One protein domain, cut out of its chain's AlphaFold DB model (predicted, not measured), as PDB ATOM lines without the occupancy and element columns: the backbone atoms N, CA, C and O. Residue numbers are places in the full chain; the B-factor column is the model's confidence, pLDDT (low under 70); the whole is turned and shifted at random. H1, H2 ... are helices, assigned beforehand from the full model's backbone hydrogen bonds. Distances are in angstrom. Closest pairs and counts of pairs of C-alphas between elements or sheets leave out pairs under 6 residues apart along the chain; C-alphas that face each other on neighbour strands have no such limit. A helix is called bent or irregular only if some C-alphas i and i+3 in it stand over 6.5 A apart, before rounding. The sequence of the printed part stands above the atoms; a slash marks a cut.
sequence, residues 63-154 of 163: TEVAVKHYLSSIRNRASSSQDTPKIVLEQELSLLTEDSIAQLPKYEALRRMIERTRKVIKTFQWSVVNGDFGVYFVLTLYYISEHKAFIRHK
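This is residues 63 to 154 of the 163 residues of the protein "FLYWCH-type domain-containing protein" of Anisakis simplex (UniProt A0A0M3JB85). A long helix, H4, runs along the length of the model, with a group of three helices near its first part and a helix folded back on its last part. In that group H1 crosses H4, H2 folds back on H1, and the short H3 sits by the first residues of H1; at the other end H4 and H5 make a helical hairpin, and H6, residues 148 to 154, sticks out free beyond H5. The printed part has 92 residues with six named helices, H1 to H6 in order along the chain, and no named strand; its class is all helix. It is only just loose, close to compact, with a radius of gyration of the C-alphas of 15.1 A, and only just elongated, spanning 47 by 30 by 17 A.

H1, residues 63 to 80, is the hub and touches three helices. With residues 70 to 78 alone it touches H2, residues 85 to 93; the closest C-alphas, of Ile 74 and Val 88, are 6.5 A apart, and this helical hairpin has a steep tilt of 42 degrees, opposite ways. With residues 63 to 67 alone H1 touches H3, residues 98 to 102, the closest C-alphas being those of Thr 63 and Ser 100 at 5.0 A. Residues 74 to 79 of H1 touch residues 113 to 121 of H4, which is residues 107 to 129, at a steep tilt of 38 degrees, the same way; the closest C-alphas, of Ala 78 and Ile 114, are 5.3 A apart. H2 and H4 are close but not clearly touching, with the C-alphas of Pro 85 and Arg 111 closest at 5.7 A. H4, with residues 120 to 128 alone, touches H5, residues 133 to 146, in a second helical hairpin at a steep tilt of 44 degrees, opposite ways; the closest C-alphas, of Ser 127 and Tyr 136, are 5.5 A apart. The helix packing is mostly crossed: of the three touching pairs with a tilt, H1 and H2, H1 and H4, and H4 and H5, 0 are at a shallow tilt. H1 and H5 are apart. H6, residues 148 to 154, meets H5 only through their link and touches no helix. Each O i to N i+4 pair is within hydrogen-bond range in H1, H3 and H4, against 4 of 5 in H2, 9 of 10 in H5 and 1 of 3 in H6, where 2 of 4 O i to N i+3 pairs are within range.

H1 begins with C-alpha 63 at (123.384, 63.254, 101.781) and is 26.0 A long. H2 measures 12.5 A and H3 6.4 A. H4, the longest at 33.3 A, begins at (124.092, 74.094, 116.414). H5 measures 19.1 A. H6 measures 10.5 A and ends with C-alpha 154 at (100.005, 83.593, 90.272); it is neither bent nor irregular, but only just, as C-alphas 149 and 152 are 6.4 A apart.

The two C-alphas farthest apart, of Glu 98 and Gly 131, are 47.4 A apart. The printed part has no cut, and its five links are tight. The mean pLDDT of the printed part is 78.3, and residues 131 to 154 are under 70.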
ATOM      1  N   THR A  63     123.103  62.699 100.456       93.62
ATOM      2  CA  THR A  63     123.384  63.254 101.781       93.62
ATOM      3  C   THR A  63     123.375  64.781 101.763       93.62
ATOM      4  O   THR A  63     122.698  65.404 102.582       93.62
ATOM      5  N   GLU A  64     124.042  65.401 100.783       92.69
ATOM      6  CA  GLU A  64     124.018  66.859 100.605       92.69
ATOM      7  C   GLU A  64     122.603  67.356 100.281       92.69
ATOM      8  O   GLU A  64     122.162  68.374 100.818       92.69
ATOM      9  N   VAL A  65     121.871  66.631  99.431       93.19
ATOM     10  CA  VAL A  65     120.478  66.958  99.099       93.19
ATOM     11  C   VAL A  65     119.601  66.954 100.355       93.19
ATOM     12  O   VAL A  65     118.869  67.921 100.573       93.19
ATOM     13  N   ALA A  66     119.704  65.928 101.201       92.56
ATOM     14  CA  ALA A  66     118.955  65.825 102.453       92.56
ATOM     15  C   ALA A  66     119.292  66.967 103.425       92.56
ATOM     16  O   ALA A  66     118.389  67.629 103.937       92.56
ATOM     17  N   VAL A  67     120.579  67.297 103.594       93.12
ATOM     18  CA  VAL A  67     121.003  68.446 104.415       93.12
ATOM     19  C   VAL A  67     120.411  69.753 103.885       93.12
ATOM     20  O   VAL A  67     119.937  70.587 104.656       93.12
ATOM     21  N   LYS A  68     120.399  69.963 102.565       92.06
ATOM     22  CA  LYS A  68     119.814  71.176 101.975       92.06
ATOM     23  C   LYS A  68     118.303  71.256 102.177       92.06
ATOM     24  O   LYS A  68     117.810  72.354 102.435       92.06
ATOM     25  N   HIS A  69     117.598  70.128 102.084       90.94
ATOM     26  CA  HIS A  69     116.173  70.041 102.411       90.94
ATOM     27  C   HIS A  69     115.909  70.428 103.858       90.94
ATOM     28  O   HIS A  69     115.131  71.348 104.096       90.94
ATOM     29  N   TYR A  70     116.637  69.827 104.796       92.25
ATOM     30  CA  TYR A  70     116.545  70.136 106.221       92.25
ATOM     31  C   TYR A  70     116.803  71.620 106.517       92.25
ATOM     32  O   TYR A  70     116.022  72.292 107.184       92.25
ATOM     33  N   LEU A  71     117.858  72.205 105.940       91.62
ATOM     34  CA  LEU A  71     118.122  73.637 106.106       91.62
ATOM     35  C   LEU A  71     117.015  74.513 105.501       91.62
ATOM     36  O   LEU A  71     116.748  75.600 106.014       91.62
ATOM     37  N   SER A  72     116.397  74.075 104.403       90.38
ATOM     38  CA  SER A  72     115.268  74.776 103.791       90.38
ATOM     39  C   SER A  72     114.011  74.682 104.660       90.38
ATOM     40  O   SER A  72     113.325  75.692 104.818       90.38
ATOM     41  N   SER A  73     113.716  73.519 105.251       89.69
ATOM     42  CA  SER A  73     112.551  73.339 106.126       89.69
ATOM     43  C   SER A  73     112.692  74.147 107.415       89.69
ATOM     44  O   SER A  73     111.758  74.858 107.784       89.69
ATOM     45  N   ILE A  74     113.889  74.183 108.015       91.31
ATOM     46  CA  ILE A  74     114.174  75.028 109.182       91.31
ATOM     47  C   ILE A  74     113.905  76.500 108.882       91.31
ATOM     48  O   ILE A  74     113.289  77.175 109.701       91.31
ATOM     49  N   ARG A  75     114.350  77.022 107.728       88.44
ATOM     50  CA  ARG A  75     114.073  78.424 107.361       88.44
ATOM     51  C   ARG A  75     112.575  78.676 107.223       88.44
ATOM     52  O   ARG A  75     112.083  79.667 107.753       88.44
ATOM     53  N   ASN A  76     111.857  77.760 106.577       87.25
ATOM     54  CA  ASN A  76     110.407  77.852 106.405       87.25
ATOM     55  C   ASN A  76     109.640  77.763 107.737       87.25
ATOM     56  O   ASN A  76     108.623  78.431 107.913       87.25
ATOM     57  N   ARG A  77     110.109  76.966 108.703       89.12
ATOM     58  CA  ARG A  77     109.501  76.924 110.040       89.12
ATOM     59  C   ARG A  77     109.885  78.147 110.864       89.12
ATOM     60  O   ARG A  77     109.026  78.753 111.491       89.12
ATOM     61  N   ALA A  78     111.146  78.568 110.819       90.00
ATOM     62  CA  ALA A  78     111.602  79.782 111.490       90.00
ATOM     63  C   ALA A  78     110.828  81.022 111.028       90.00
ATOM     64  O   ALA A  78     110.639  81.942 111.821       90.00
ATOM     65  N   SER A  79     110.375  81.037 109.769       87.38
ATOM     66  CA  SER A  79     109.573  82.125 109.226       87.38
ATOM     67  C   SER A  79     108.109  82.124 109.660       87.38
ATOM     68  O   SER A  79     107.478  83.179 109.661       87.38
ATOM     69  N   SER A  80     107.579  80.968 110.051       85.12
ATOM     70  CA  SER A  80     106.156  80.769 110.350       85.12
ATOM     71  C   SER A  80     105.857  80.463 111.822       85.12
ATOM     72  O   SER A  80     104.699  80.525 112.223       85.12
ATOM     73  N   SER A  81     106.873  80.173 112.640       89.56
ATOM     74  CA  SER A  81     106.732  79.756 114.039       89.56
ATOM     75  C   SER A  81     107.603  80.576 115.006       89.56
ATOM     76  O   SER A  81     108.699  81.031 114.660       89.56
ATOM     77  N   GLN A  82     107.130  80.704 116.253       87.44
ATOM     78  CA  GLN A  82     107.840  81.293 117.400       87.44
ATOM     79  C   GLN A  82     108.539  80.255 118.299       87.44
ATOM     80  O   GLN A  82     109.123  80.631 119.313       87.44
ATOM     81  N   ASP A  83     108.538  78.974 117.921       91.62
ATOM     82  CA  ASP A  83     109.137  77.886 118.704       91.62
ATOM     83  C   ASP A  83     110.605  78.155 119.058       91.62
ATOM     84  O   ASP A  83     111.329  78.867 118.353       91.62
ATOM     85  N   THR A  84     111.106  77.563 120.138       92.31
ATOM     86  CA  THR A  84     112.535  77.703 120.446       92.31
ATOM     87  C   THR A  84     113.388  77.060 119.341       92.31
ATOM     88  O   THR A  84     112.951  76.090 118.717       92.31
ATOM     89  N   PRO A  85     114.619  77.550 119.085       90.81
ATOM     90  CA  PRO A  85     115.501  76.951 118.084       90.81
ATOM     91  C   PRO A  85     115.664  75.438 118.252       90.81
ATOM     92  O   PRO A  85     115.680  74.719 117.264       90.81
ATOM     93  N   LYS A  86     115.709  74.948 119.496       93.00
ATOM     94  CA  LYS A  86     115.802  73.518 119.798       93.00
ATOM     95  C   LYS A  86     114.611  72.727 119.241       93.00
ATOM     96  O   LYS A  86     114.831  71.760 118.522       93.00
ATOM     97  N   ILE A  87     113.384  73.190 119.489       91.75
ATOM     98  CA  ILE A  87     112.153  72.548 118.993       91.75
ATOM     99  C   ILE A  87     112.120  72.537 117.460       91.75
ATOM    100  O   ILE A  87     111.822  71.510 116.854       91.75
ATOM    101  N   VAL A  88     112.478  73.661 116.825       90.06
ATOM    102  CA  VAL A  88     112.504  73.772 115.356       90.06
ATOM    103  C   VAL A  88     113.455  72.746 114.733       90.06
ATOM    104  O   VAL A  88     113.139  72.193 113.684       90.06
ATOM    105  N   LEU A  89     114.607  72.501 115.365       90.44
ATOM    106  CA  LEU A  89     115.598  71.540 114.883       90.44
ATOM    107  C   LEU A  89     115.163  70.090 115.138       90.44
ATOM    108  O   LEU A  89     115.192  69.284 114.214       90.44
ATOM    109  N   GLU A  90     114.722  69.759 116.355       90.00
ATOM    110  CA  GLU A  90     114.354  68.385 116.744       90.00
ATOM    111  C   GLU A  90     113.256  67.783 115.867       90.00
ATOM    112  O   GLU A  90     113.346  66.620 115.479       90.00
ATOM    113  N   GLN A  91     112.258  68.580 115.488       82.88
ATOM    114  CA  GLN A  91     111.143  68.119 114.656       82.88
ATOM    115  C   GLN A  91     111.560  67.679 113.245       82.88
ATOM    116  O   GLN A  91     110.853  66.895 112.620       82.88
ATOM    117  N   GLU A  92     112.678  68.192 112.733       79.31
ATOM    118  CA  GLU A  92     113.155  67.913 111.373       79.31
ATOM    119  C   GLU A  92     114.318  66.904 111.359       79.31
ATOM    120  O   GLU A  92     114.647  66.356 110.308       79.31
ATOM    121  N   LEU A  93     114.945  66.644 112.515       85.44
ATOM    122  CA  LEU A  93     116.085  65.726 112.639       85.44
ATOM    123  C   LEU A  93     115.703  64.264 112.386       85.44
ATOM    124  O   LEU A  93     116.518  63.516 111.857       85.44
ATOM    125  N   SER A  94     114.473  63.863 112.716       80.62
ATOM    126  CA  SER A  94     113.982  62.487 112.535       80.62
ATOM    127  C   SER A  94     113.933  62.031 111.072       80.62
ATOM    128  O   SER A  94     113.840  60.836 110.805       80.62
ATOM    129  N   LEU A  95     114.003  62.970 110.124       79.19
ATOM    130  CA  LEU A  95     113.957  62.712 108.684       79.19
ATOM    131  C   LEU A  95     115.349  62.527 108.060       79.19
ATOM    132  O   LEU A  95     115.451  62.251 106.864       79.19
ATOM    133  N   LEU A  96     116.421  62.722 108.835       88.62
ATOM    134  CA  LEU A  96     117.794  62.648 108.349       88.62
ATOM    135  C   LEU A  96     118.424  61.283 108.614       88.62
ATOM    136  O   LEU A  96     118.210  60.663 109.651       88.62
ATOM    137  N   THR A  97     119.268  60.849 107.681       90.56
ATOM    138  CA  THR A  97     120.170  59.716 107.896       90.56
ATOM    139  C   THR A  97     121.352  60.133 108.769       90.56
ATOM    140  O   THR A  97     121.690  61.317 108.853       90.56
ATOM    141  N   GLU A  98     122.026  59.163 109.385       90.50
ATOM    142  CA  GLU A  98     123.219  59.402 110.208       90.50
ATOM    143  C   GLU A  98     124.321  60.145 109.429       90.50
ATOM    144  O   GLU A  98     124.858  61.149 109.903       90.50
ATOM    145  N   ASP A  99     124.549  59.754 108.172       91.12
ATOM    146  CA  ASP A  99     125.480  60.436 107.264       91.12
ATOM    147  C   ASP A  99     125.119  61.912 107.044       91.12
ATOM    148  O   ASP A  99     125.994  62.777 106.942       91.12
ATOM    149  N   SER A 100     123.823  62.226 106.954       90.88
ATOM    150  CA  SER A 100     123.354  63.605 106.799       90.88
ATOM    151  C   SER A 100     123.545  64.411 108.073       90.88
ATOM    152  O   SER A 100     123.927  65.578 107.984       90.88
ATOM    153  N   ILE A 101     123.333  63.798 109.240       91.31
ATOM    154  CA  ILE A 101     123.553  64.430 110.546       91.31
ATOM    155  C   ILE A 101     125.025  64.831 110.696       91.31
ATOM    156  O   ILE A 101     125.312  65.959 111.098       91.31
ATOM    157  N   ALA A 102     125.955  63.964 110.285       92.44
ATOM    158  CA  ALA A 102     127.389  64.250 110.322       92.44
ATOM    159  C   ALA A 102     127.799  65.455 109.448       92.44
ATOM    160  O   ALA A 102     128.780  66.136 109.748       92.44
ATOM    161  N   GLN A 103     127.043  65.755 108.385       93.00
ATOM    162  CA  GLN A 103     127.291  66.893 107.489       93.00
ATOM    163  C   GLN A 103     126.569  68.185 107.905       93.00
ATOM    164  O   GLN A 103     126.682  69.209 107.219       93.00
ATOM    165  N   LEU A 104     125.817  68.175 109.011       92.38
ATOM    166  CA  LEU A 104     125.102  69.362 109.459       92.38
ATOM    167  C   LEU A 104     126.056  70.461 109.953       92.38
ATOM    168  O   LEU A 104     127.074  70.196 110.597       92.38
ATOM    169  N   PRO A 105     125.706  71.741 109.726       91.62
ATOM    170  CA  PRO A 105     126.355  72.841 110.421       91.62
ATOM    171  C   PRO A 105     126.204  72.705 111.940       91.62
ATOM    172  O   PRO A 105     125.197  72.205 112.438       91.62
ATOM    173  N   LYS A 106     127.168  73.253 112.687       94.31
ATOM    174  CA  LYS A 106     127.107  73.315 114.156       94.31
ATOM    175  C   LYS A 106     125.816  73.991 114.634       94.31
ATOM    176  O   LYS A 106     125.355  74.952 114.014       94.31
ATOM    177  N   TYR A 107     125.313  73.563 115.793       93.12
ATOM    178  CA  TYR A 107     124.092  74.094 116.414       93.12
ATOM    179  C   TYR A 107     124.037  75.630 116.434       93.12
ATOM    180  O   TYR A 107     123.058  76.216 115.982       93.12
ATOM    181  N   GLU A 108     125.116  76.300 116.850       94.88
ATOM    182  CA  GLU A 108     125.171  77.770 116.894       94.88
ATOM    183  C   GLU A 108     124.973  78.436 115.524       94.88
ATOM    184  O   GLU A 108     124.379  79.511 115.421       94.88
ATOM    185  N   ALA A 109     125.424  77.801 114.438       93.25
ATOM    186  CA  ALA A 109     125.175  78.302 113.090       93.25
ATOM    187  C   ALA A 109     123.690  78.171 112.708       93.25
ATOM    188  O   ALA A 109     123.129  79.094 112.113       93.25
ATOM    189  N   LEU A 110     123.051  77.058 113.085       93.50
ATOM    190  CA  LEU A 110     121.625  76.814 112.853       93.50
ATOM    191  C   LEU A 110     120.748  77.758 113.684       93.50
ATOM    192  O   LEU A 110     119.835  78.384 113.147       93.50
ATOM    193  N   ARG A 111     121.077  77.952 114.964       95.12
ATOM    194  CA  ARG A 111     120.417  78.920 115.848       95.12
ATOM    195  C   ARG A 111     120.463  80.332 115.263       95.12
ATOM    196  O   ARG A 111     119.421  80.964 115.097       95.12
ATOM    197  N   ARG A 112     121.654  80.805 114.876       92.69
ATOM    198  CA  ARG A 112     121.824  82.130 114.250       92.69
ATOM    199  C   ARG A 112     121.042  82.261 112.948       92.69
ATOM    200  O   ARG A 112     120.582  83.351 112.622       92.69
ATOM    201  N   MET A 113     120.908  81.178 112.181       91.38
ATOM    202  CA  MET A 113     120.085  81.169 110.972       91.38
ATOM    203  C   MET A 113     118.609  81.413 111.308       91.38
ATOM    204  O   MET A 113     118.011  82.304 110.715       91.38
ATOM    205  N   ILE A 114     118.058  80.700 112.296       91.81
ATOM    206  CA  ILE A 114     116.670  80.867 112.765       91.81
ATOM    207  C   ILE A 114     116.427  82.303 113.247       91.81
ATOM    208  O   ILE A 114     115.476  82.956 112.818       91.81
ATOM    209  N   GLU A 115     117.314  82.822 114.097       91.75
ATOM    210  CA  GLU A 115     117.216  84.182 114.639       91.75
ATOM    211  C   GLU A 115     117.246  85.246 113.530       91.75
ATOM    212  O   GLU A 115     116.443  86.183 113.540       91.75
ATOM    213  N   ARG A 116     118.129  85.088 112.533       89.50
ATOM    214  CA  ARG A 116     118.198  85.992 111.374       89.50
ATOM    215  C   ARG A 116     116.924  85.947 110.541       89.50
ATOM    216  O   ARG A 116     116.396  87.010 110.227       89.50
ATOM    217  N   THR A 117     116.419  84.756 110.221       88.25
ATOM    218  CA  THR A 117     115.171  84.594 109.463       88.25
ATOM    219  C   THR A 117     114.008  85.294 110.170       88.25
ATOM    220  O   THR A 117     113.306  86.097 109.558       88.25
ATOM    221  N   ARG A 118     113.863  85.093 111.485       90.81
ATOM    222  CA  ARG A 118     112.833  85.770 112.291       90.81
ATOM    223  C   ARG A 118     112.989  87.280 112.315       90.81
ATOM    224  O   ARG A 118     111.999  87.995 112.183       90.81
ATOM    225  N   LYS A 119     114.222  87.775 112.467       88.81
ATOM    226  CA  LYS A 119     114.497  89.215 112.469       88.81
ATOM    227  C   LYS A 119     114.045  89.855 111.161       88.81
ATOM    228  O   LYS A 119     113.334  90.852 111.213       88.81
ATOM    229  N   VAL A 120     114.393  89.258 110.018       84.94
ATOM    230  CA  VAL A 120     113.969  89.751 108.697       84.94
ATOM    231  C   VAL A 120     112.449  89.855 108.615       84.94
ATOM    232  O   VAL A 120     111.931  90.877 108.177       84.94
ATOM    233  N   ILE A 121     111.731  88.827 109.065       83.12
ATOM    234  CA  ILE A 121     110.268  88.779 108.959       83.12
ATOM    235  C   ILE A 121     109.603  89.765 109.899       83.12
ATOM    236  O   ILE A 121     108.672  90.451 109.492       83.12
ATOM    237  N   LYS A 122     110.112  89.898 111.126       86.69
ATOM    238  CA  LYS A 122     109.633  90.910 112.067       86.69
ATOM    239  C   LYS A 122     109.813  92.315 111.493       86.69
ATOM    240  O   LYS A 122     108.887  93.117 111.562       86.69
ATOM    241  N   THR A 123     110.977  92.611 110.910       83.19
ATOM    242  CA  THR A 123     111.217  93.909 110.263       83.19
ATOM    243  C   THR A 123     110.290  94.100 109.064       83.19
ATOM    244  O   THR A 123     109.697  95.163 108.928       83.19
ATOM    245  N   PHE A 124     110.093  93.062 108.245       80.38
ATOM    246  CA  PHE A 124     109.170  93.103 107.112       80.38
ATOM    247  C   PHE A 124     107.736  93.413 107.559       80.38
ATOM    248  O   PHE A 124     107.141  94.371 107.075       80.38
ATOM    249  N   GLN A 125     107.207  92.661 108.529       79.12
ATOM    250  CA  GLN A 125     105.875  92.872 109.102       79.12
ATOM    251  C   GLN A 125     105.718  94.286 109.674       79.12
ATOM    252  O   GLN A 125     104.707  94.936 109.424       79.12
ATOM    253  N   TRP A 126     106.724  94.791 110.392       79.81
ATOM    254  CA  TRP A 126     106.695  96.144 110.949       79.81
ATOM    255  C   TRP A 126     106.625  97.224 109.859       79.81
ATOM    256  O   TRP A 126     105.807  98.137 109.964       79.81
ATOM    257  N   SER A 127     107.416  97.106 108.787       76.38
ATOM    258  CA  SER A 127     107.377  98.055 107.664       76.38
ATOM    259  C   SER A 127     106.049  98.019 106.907       76.38
ATOM    260  O   SER A 127     105.587  99.063 106.456       76.38
ATOM    261  N   VAL A 128     105.419  96.839 106.787       75.81
ATOM    262  CA  VAL A 128     104.081  96.691 106.185       75.81
ATOM    263  C   VAL A 128     103.040  97.470 106.987       75.81
ATOM    264  O   VAL A 128     102.244  98.202 106.407       75.81
ATOM    265  N   VAL A 129     103.053  97.321 108.314       77.75
ATOM    266  CA  VAL A 129     102.049  97.921 109.205       77.75
ATOM    267  C   VAL A 129     102.196  99.441 109.296       77.75
ATOM    268  O   VAL A 129     101.191 100.142 109.340       77.75
ATOM    269  N   ASN A 130     103.425  99.962 109.297       79.12
ATOM    270  CA  ASN A 130     103.684 101.393 109.509       79.12
ATOM    271  C   ASN A 130     103.803 102.206 108.209       79.12
ATOM    272  O   ASN A 130     104.132 103.387 108.260       79.12
ATOM    273  N   GLY A 131     103.544 101.598 107.043       68.12
ATOM    274  CA  GLY A 131     103.552 102.305 105.757       68.12
ATOM    275  C   GLY A 131     104.921 102.861 105.357       68.12
ATOM    276  O   GLY A 131     105.004 103.803 104.572       68.12
ATOM    277  N   ASP A 132     106.002 102.293 105.892       68.75
ATOM    278  CA  ASP A 132     107.356 102.803 105.695       68.75
ATOM    279  C   ASP A 132     107.940 102.262 104.377       68.75
ATOM    280  O   ASP A 132     108.681 101.271 104.330       68.75
ATOM    281  N   PHE A 133     107.514 102.875 103.263       57.84
ATOM    282  CA  PHE A 133     107.743 102.389 101.894       57.84
ATOM    283  C   PHE A 133     109.230 102.230 101.523       57.84
ATOM    284  O   PHE A 133     109.564 101.370 100.702       57.84
ATOM    285  N   GLY A 134     110.133 103.002 102.143       59.88
ATOM    286  CA  GLY A 134     111.578 102.928 101.892       59.88
ATOM    287  C   GLY A 134     112.210 101.620 102.384       59.88
ATOM    288  O   GLY A 134     112.990 100.988 101.670       59.88
ATOM    289  N   VAL A 135     111.812 101.158 103.571       57.41
ATOM    290  CA  VAL A 135     112.246  99.869 104.136       57.41
ATOM    291  C   VAL A 135     111.433  98.720 103.527       57.41
ATOM    292  O   VAL A 135     111.970  97.640 103.259       57.41
ATOM    293  N   TYR A 136     110.159  98.980 103.210       52.97
ATOM    294  CA  TYR A 136     109.265  98.037 102.546       52.97
ATOM    295  C   TYR A 136     109.816  97.564 101.201       52.97
ATOM    296  O   TYR A 136     109.757  96.370 100.939       52.97
ATOM    297  N   PHE A 137     110.393  98.436 100.361       51.91
ATOM    298  CA  PHE A 137     110.908  98.045  99.037       51.91
ATOM    299  C   PHE A 137     112.149  97.136  99.125       51.91
ATOM    300  O   PHE A 137     112.264  96.145  98.404       51.91
ATOM    301  N   VAL A 138     113.059  97.407 100.065       55.59
ATOM    302  CA  VAL A 138     114.271  96.592 100.272       55.59
ATOM    303  C   VAL A 138     113.920  95.233 100.889       55.59
ATOM    304  O   VAL A 138     114.420  94.196 100.445       55.59
ATOM    305  N   LEU A 139     113.008  95.213 101.865       53.88
ATOM    306  CA  LEU A 139     112.569  93.978 102.514       53.88
ATOM    307  C   LEU A 139     111.576  93.181 101.672       53.88
ATOM    308  O   LEU A 139     111.624  91.962 101.738       53.88
ATOM    309  N   THR A 140     110.734  93.804 100.840       53.41
ATOM    310  CA  THR A 140     109.937  93.074  99.838       53.41
ATOM    311  C   THR A 140     110.841  92.469  98.783       53.41
ATOM    312  O   THR A 140     110.615  91.325  98.436       53.41
ATOM    313  N   LEU A 141     111.891  93.130  98.291       48.75
ATOM    314  CA  LEU A 141     112.815  92.485  97.347       48.75
ATOM    315  C   LEU A 141     113.547  91.289  97.980       48.75
ATOM    316  O   LEU A 141     113.715  90.268  97.307       48.75
ATOM    317  N   TYR A 142     113.898  91.371  99.268       52.28
ATOM    318  CA  TYR A 142     114.487  90.267 100.032       52.28
ATOM    319  C   TYR A 142     113.470  89.148 100.339       52.28
ATOM    320  O   TYR A 142     113.716  87.992 100.013       52.28
ATOM    321  N   TYR A 143     112.283  89.467 100.855       47.66
ATOM    322  CA  TYR A 143     111.205  88.519 101.169       47.66
ATOM    323  C   TYR A 143     110.587  87.893  99.913       47.66
ATOM    324  O   TYR A 143     110.352  86.690  99.865       47.66
ATOM    325  N   ILE A 144     110.389  88.675  98.847       48.53
ATOM    326  CA  ILE A 144     110.017  88.161  97.528       48.53
ATOM    327  C   ILE A 144     111.139  87.266  97.029       48.53
ATOM    328  O   ILE A 144     110.791  86.227  96.502       48.53
ATOM    329  N   SER A 145     112.433  87.585  97.208       49.22
ATOM    330  CA  SER A 145     113.519  86.647  96.872       49.22
ATOM    331  C   SER A 145     113.390  85.320  97.628       49.22
ATOM    332  O   SER A 145     113.359  84.290  96.970       49.22
ATOM    333  N   GLU A 146     113.152  85.352  98.941       43.25
ATOM    334  CA  GLU A 146     112.978  84.172  99.805       43.25
ATOM    335  C   GLU A 146     111.685  83.372  99.498       43.25
ATOM    336  O   GLU A 146     111.670  82.156  99.651       43.25
ATOM    337  N   HIS A 147     110.616  84.011  98.995       45.25
ATOM    338  CA  HIS A 147     109.303  83.396  98.722       45.25
ATOM    339  C   HIS A 147     108.884  83.382  97.227       45.25
ATOM    340  O   HIS A 147     107.695  83.222  96.913       45.25
ATOM    341  N   LYS A 148     109.819  83.490  96.257       42.59
ATOM    342  CA  LYS A 148     109.504  83.457  94.797       42.59
ATOM    343  C   LYS A 148     108.823  82.170  94.311       42.59
ATOM    344  O   LYS A 148     108.393  82.148  93.156       42.59
ATOM    345  N   ALA A 149     108.662  81.152  95.158       43.16
ATOM    346  CA  ALA A 149     107.868  79.964  94.852       43.16
ATOM    347  C   ALA A 149     106.378  80.288  94.589       43.16
ATOM    348  O   ALA A 149     105.750  79.646  93.752       43.16
ATOM    349  N   PHE A 150     105.797  81.324  95.216       34.06
ATOM    350  CA  PHE A 150     104.347  81.571  95.104       34.06
ATOM    351  C   PHE A 150     103.949  82.596  94.021       34.06
ATOM    352  O   PHE A 150     102.959  82.416  93.306       34.06
ATOM    353  N   ILE A 151     104.727  83.670  93.833       33.91
ATOM    354  CA  ILE A 151     104.331  84.776  92.935       33.91
ATOM    355  C   ILE A 151     104.530  84.425  91.449       33.91
ATOM    356  O   ILE A 151     103.720  84.835  90.610       33.91
ATOM    357  N   ARG A 152     105.525  83.593  91.102       39.12
ATOM    358  CA  ARG A 152     105.711  83.129  89.710       39.12
ATOM    359  C   ARG A 152     104.542  82.269  89.212       39.12
ATOM    360  O   ARG A 152     104.261  82.280  88.015       39.12
ATOM    361  N   HIS A 153     103.820  81.605  90.116       33.66
ATOM    362  CA  HIS A 153     102.657  80.786  89.778       33.66
ATOM    363  C   HIS A 153     101.357  81.611  89.637       33.66
ATOM    364  O   HIS A 153     100.518  81.296  88.790       33.66
ATOM    365  N   LYS A 154     101.190  82.711  90.393       32.59
ATOM    366  CA  LYS A 154     100.005  83.593  90.272       32.59
ATOM    367  C   LYS A 154     100.065  84.564  89.086       32.59
ATOM    368  O   LYS A 154      99.029  84.790  88.465       32.59
TER     369      LYS A 154